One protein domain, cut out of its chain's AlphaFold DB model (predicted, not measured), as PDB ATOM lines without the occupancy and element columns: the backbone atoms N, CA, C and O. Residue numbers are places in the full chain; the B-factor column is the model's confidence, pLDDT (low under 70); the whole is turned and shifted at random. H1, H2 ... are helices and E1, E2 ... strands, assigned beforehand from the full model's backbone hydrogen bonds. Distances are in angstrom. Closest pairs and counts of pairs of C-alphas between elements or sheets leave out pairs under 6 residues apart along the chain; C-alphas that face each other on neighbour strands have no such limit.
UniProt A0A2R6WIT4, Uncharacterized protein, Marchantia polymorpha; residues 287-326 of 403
ATOM      1  N   CYS A 287     136.461 152.774 156.257       89.38
ATOM      2  CA  CYS A 287     135.025 153.004 156.216       89.38
ATOM      3  C   CYS A 287     134.360 152.533 157.520       89.38
ATOM      4  O   CYS A 287     134.455 151.356 157.845       89.38
ATOM      5  N   PRO A 288     133.584 153.383 158.221       87.56
ATOM      6  CA  PRO A 288     133.008 153.036 159.525       87.56
ATOM      7  C   PRO A 288     131.833 152.044 159.456       87.56
ATOM      8  O   PRO A 288     131.271 151.685 160.484       87.56
ATOM      9  N   ARG A 289     131.400 151.658 158.249       86.25
ATOM     10  CA  ARG A 289     130.210 150.818 158.015       86.25
ATOM     11  C   ARG A 289     130.515 149.419 157.507       86.25
ATOM     12  O   ARG A 289     129.693 148.531 157.684       86.25
ATOM     13  N   CYS A 290     131.627 149.246 156.803       87.38
ATOM     14  CA  CYS A 290     131.985 147.964 156.217       87.38
ATOM     15  C   CYS A 290     133.296 147.494 156.822       87.38
ATOM     16  O   CYS A 290     134.192 148.305 157.034       87.38
ATOM     17  N   ASP A 291     133.426 146.186 156.998       87.12
ATOM     18  CA  ASP A 291     134.633 145.531 157.506       87.12
ATOM     19  C   ASP A 291     135.708 145.391 156.407       87.12
ATOM     20  O   ASP A 291     136.315 144.343 156.198       87.12
ATOM     21  N   SER A 292     135.866 146.441 155.592       87.38
ATOM     22  CA  SER A 292     136.855 146.455 154.520       87.38
ATOM     23  C   SER A 292     138.240 146.626 155.125       87.38
ATOM     24  O   SER A 292     138.477 147.560 155.886       87.38
ATOM     25  N   GLN A 293     139.166 145.754 154.732       90.12
ATOM     26  CA  GLN A 293     140.563 145.791 155.176       90.12
ATOM     27  C   GLN A 293     141.366 146.943 154.552       90.12
ATOM     28  O   GLN A 293     142.519 147.161 154.924       90.12
ATOM     29  N   TYR A 294     140.764 147.674 153.610       91.94
ATOM     30  CA  TYR A 294     141.425 148.712 152.837       91.94
ATOM     31  C   TYR A 294     140.721 150.056 152.997       91.94
ATOM     32  O   TYR A 294     139.491 150.157 152.985       91.94
ATOM     33  N   ALA A 295     141.522 151.110 153.096       90.56
ATOM     34  CA  ALA A 295     141.050 152.474 153.087       90.56
ATOM     35  C   ALA A 295     140.439 152.810 151.727       90.56
ATOM     36  O   ALA A 295     140.885 152.382 150.662       90.56
ATOM     37  N   THR A 296     139.393 153.619 151.766       87.25
ATOM     38  CA  THR A 296     138.665 154.034 150.577       87.25
ATOM     39  C   THR A 296     138.151 155.447 150.764       87.25
ATOM     40  O   THR A 296     138.290 156.065 151.821       87.25
ATOM     41  N   VAL A 297     137.531 155.982 149.727       83.81
ATOM     42  CA  VAL A 297     136.870 157.271 149.826       83.81
ATOM     43  C   VAL A 297     135.607 157.097 150.662       83.81
ATOM     44  O   VAL A 297     134.661 156.417 150.255       83.81
ATOM     45  N   VAL A 298     135.600 157.707 151.844       84.19
ATOM     46  CA  VAL A 298     134.448 157.722 152.744       84.19
ATOM     47  C   VAL A 298     133.730 159.044 152.592       84.19
ATOM     48  O   VAL A 298     134.317 160.115 152.711       84.19
ATOM     49  N   PHE A 299     132.438 158.951 152.331       78.50
ATOM     50  CA  PHE A 299     131.591 160.085 152.049       78.50
ATOM     51  C   PHE A 299     130.714 160.398 153.240       78.50
ATOM     52  O   PHE A 299     130.242 159.491 153.923       78.50
ATOM     53  N   ASP A 300     130.388 161.668 153.395       77.69
ATOM     54  CA  ASP A 300     129.384 162.153 154.324       77.69
ATOM     55  C   ASP A 300     128.165 162.624 153.532       77.69
ATOM     56  O   ASP A 300     128.279 163.217 152.460       77.69
ATOM     57  N   CYS A 301     126.965 162.314 154.008       79.81
ATOM     58  CA  CYS A 301     125.744 162.719 153.329       79.81
ATOM     59  C   CYS A 301     125.550 164.236 153.383       79.81
ATOM     60  O   CYS A 301     125.554 164.850 154.449       79.81
ATOM     61  N   THR A 302     125.308 164.824 152.215       74.94
ATOM     62  CA  THR A 302     124.992 166.247 152.042       74.94
ATOM     63  C   THR A 302     123.519 166.569 152.333       74.94
ATOM     64  O   THR A 302     123.135 167.737 152.378       74.94
ATOM     65  N   ARG A 303     122.668 165.555 152.564       79.38
ATOM     66  CA  ARG A 303     121.245 165.733 152.900       79.38
ATOM     67  C   ARG A 303     121.140 166.430 154.261       79.38
ATOM     68  O   ARG A 303     121.624 165.906 155.263       79.38
ATOM     69  N   LYS A 304     120.471 167.588 154.317       82.75
ATOM     70  CA  LYS A 304     120.356 168.410 155.542       82.75
ATOM     71  C   LYS A 304     119.810 167.631 156.741       82.75
ATOM     72  O   LYS A 304     120.293 167.810 157.851       82.75
ATOM     73  N   SER A 305     118.835 166.744 156.526       83.75
ATOM     74  CA  SER A 305     118.298 165.887 157.590       83.75
ATOM     75  C   SER A 305     119.367 164.958 158.175       83.75
ATOM     76  O   SER A 305     119.479 164.856 159.392       83.75
ATOM     77  N   CYS A 306     120.208 164.352 157.332       84.19
ATOM     78  CA  CYS A 306     121.331 163.523 157.767       84.19
ATOM     79  C   CYS A 306     122.417 164.332 158.484       84.19
ATOM     80  O   CYS A 306     122.946 163.875 159.493       84.19
ATOM     81  N   GLN A 307     122.733 165.536 157.997       81.88
ATOM     82  CA  GLN A 307     123.690 166.429 158.659       81.88
ATOM     83  C   GLN A 307     123.188 166.865 160.039       81.88
ATOM     84  O   GLN A 307     123.944 166.853 161.006       81.88
ATOM     85  N   ASN A 308     121.904 167.208 160.153       84.81
ATOM     86  CA  ASN A 308     121.289 167.561 161.428       84.81
ATOM     87  C   ASN A 308     121.277 166.366 162.388       84.81
ATOM     88  O   ASN A 308     121.617 166.532 163.556       84.81
ATOM     89  N   ALA A 309     120.960 165.164 161.900       84.19
ATOM     90  CA  ALA A 309     121.029 163.945 162.703       84.19
ATOM     91  C   ALA A 309     122.452 163.686 163.227       84.19
ATOM     92  O   ALA A 309     122.612 163.421 164.413       84.19
ATOM     93  N   ALA A 310     123.478 163.856 162.384       82.31
ATOM     94  CA  ALA A 310     124.885 163.708 162.772       82.31
ATOM     95  C   ALA A 310     125.334 164.726 163.835       82.31
ATOM     96  O   ALA A 310     126.170 164.409 164.676       82.31
ATOM     97  N   ARG A 311     124.779 165.949 163.815       82.31
ATOM     98  CA  ARG A 311     125.055 166.983 164.831       82.31
ATOM     99  C   ARG A 311     124.444 166.653 166.190       82.31
ATOM    100  O   ARG A 311     125.006 167.039 167.206       82.31
ATOM    101  N   VAL A 312     123.287 165.992 166.199       86.12
ATOM    102  CA  VAL A 312     122.600 165.575 167.432       86.12
ATOM    103  C   VAL A 312     123.241 164.314 168.005       86.12
ATOM    104  O   VAL A 312     123.408 164.201 169.214       86.12
ATOM    105  N   ASP A 313     123.597 163.371 167.138       81.62
ATOM    106  CA  ASP A 313     124.170 162.084 167.505       81.62
ATOM    107  C   ASP A 313     125.184 161.648 166.431       81.62
ATOM    108  O   ASP A 313     124.786 161.167 165.362       81.62
ATOM    109  N   PRO A 314     126.500 161.792 166.693       79.31
ATOM    110  CA  PRO A 314     127.543 161.419 165.739       79.31
ATOM    111  C   PRO A 314     127.492 159.948 165.313       79.31
ATOM    112  O   PRO A 314     127.916 159.619 164.206       79.31
ATOM    113  N   SER A 315     126.938 159.059 166.146       79.38
ATOM    114  CA  SER A 315     126.791 157.638 165.806       79.38
ATOM    115  C   SER A 315     125.748 157.395 164.706       79.38
ATOM    116  O   SER A 315     125.832 156.415 163.968       79.38
ATOM    117  N   LYS A 316     124.799 158.326 164.531       78.88
ATOM    118  CA  LYS A 316     123.763 158.289 163.484       78.88
ATOM    119  C   LYS A 316     124.191 158.975 162.197       78.88
ATOM    120  O   LYS A 316     123.372 159.186 161.299       78.88
ATOM    121  N   ALA A 317     125.458 159.357 162.092       81.88
ATOM    122  CA  ALA A 317     125.908 160.085 160.934       81.88
ATOM    123  C   ALA A 317     125.809 159.233 159.656       81.88
ATOM    124  O   ALA A 317     126.227 158.071 159.583       81.88
ATOM    125  N   CYS A 318     125.230 159.822 158.608       85.44
ATOM    126  CA  CYS A 318     125.088 159.161 157.317       85.44
ATOM    127  C   CYS A 318     126.412 159.247 156.544       85.44
ATOM    128  O   CYS A 318     126.598 160.077 155.651       85.44
ATOM    129  N   ARG A 319     127.355 158.400 156.954       86.19
ATOM    130  CA  ARG A 319     128.736 158.362 156.479       86.19
ATOM    131  C   ARG A 319     129.138 156.955 156.066       86.19
ATOM    132  O   ARG A 319     128.846 156.017 156.795       86.19
ATOM    133  N   GLY A 320     129.801 156.802 154.927       85.25
ATOM    134  CA  GLY A 320     130.188 155.498 154.379       85.25
ATOM    135  C   GLY A 320     130.796 155.610 152.984       85.25
ATOM    136  O   GLY A 320     130.665 156.653 152.339       85.25
ATOM    137  N   CYS A 321     131.472 154.557 152.531       84.06
ATOM    138  CA  CYS A 321     132.042 154.486 151.186       84.06
ATOM    139  C   CYS A 321     130.964 154.242 150.119       84.06
ATOM    140  O   CYS A 321     129.812 153.955 150.444       84.06
ATOM    141  N   PHE A 322     131.338 154.336 148.837       75.88
ATOM    142  CA  PHE A 322     130.391 154.118 147.732       75.88
ATOM    143  C   PHE A 322     129.821 152.692 147.678       75.88
ATOM    144  O   PHE A 322     128.766 152.499 147.091       75.88
ATOM    145  N   MET A 323     130.501 151.708 148.279       80.00
ATOM    146  CA  MET A 323     130.074 150.305 148.243       80.00
ATOM    147  C   MET A 323     128.973 149.987 149.258       80.00
ATOM    148  O   MET A 323     128.098 149.179 148.979       80.00
ATOM    149  N   CYS A 324     129.028 150.584 150.452       83.38
ATOM    150  CA  CYS A 324     128.128 150.244 151.563       83.38
ATOM    151  C   CYS A 324     127.062 151.308 151.841       83.38
ATOM    152  O   CYS A 324     126.186 151.105 152.680       83.38
ATOM    153  N   LEU A 325     127.154 152.463 151.181       81.81
ATOM    154  CA  LEU A 325     126.169 153.526 151.288       81.81
ATOM    155  C   LEU A 325     125.844 154.048 149.883       81.81
ATOM    156  O   LEU A 325     126.572 154.915 149.387       81.81
ATOM    157  N   PRO A 326     124.765 153.532 149.258       78.56
ATOM    158  CA  PRO A 326     124.273 154.007 147.972       78.56
ATOM    159  C   PRO A 326     124.025 155.516 147.999       78.56
ATOM    160  O   PRO A 326     123.508 156.073 148.977       78.56
TER     161      PRO A 326
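What this domain is: This is residues 287 to 326 of the 403 residues of an uncharacterized protein of Marchantia polymorpha (UniProt A0A2R6WIT4). With little regular structure, this is an elongated loop-rich piece: a short two-stranded ribbon, E1 and E2, in the middle, helix H1 standing across one end, and the unnamed residues 287 to 297 looping round the other end. The printed part has 40 residues with E1, H1 and E2 in that order, the sheet E1 - E2 being antiparallel. The class is mixed, helices and strands, with 15 of 40 residues in named elements. It is only just compact, close to loose, with a radius of gyration of the C-alphas of 10.5 A and spans of 29 by 16 by 12 A.

How they stand to each other: E1, residues 298 to 300, and E2, residues 319 to 321, are antiparallel neighbours at 146 degrees. C-alphas 298 and 321 face each other at 4.3 A. N 299 and O 320 are within hydrogen-bond range at 2.9 A. In H1, residues 304 to 312, every O i to N i+4 pair is within hydrogen-bond range.

Where its parts are: E1 begins at C-alpha 298 (134.448, 157.722, 152.744). H1 measures 12.4 A. E2 ends at C-alpha 321 (132.042, 154.486, 151.186).

The domain as a whole: The C-alphas farthest apart, of Gln 293 and Lys 304, are 30.3 A apart. The printed part has no cut. E1 to H1 is a tight link, H1 to E2 a short one. No printed residue is under 70 in pLDDT.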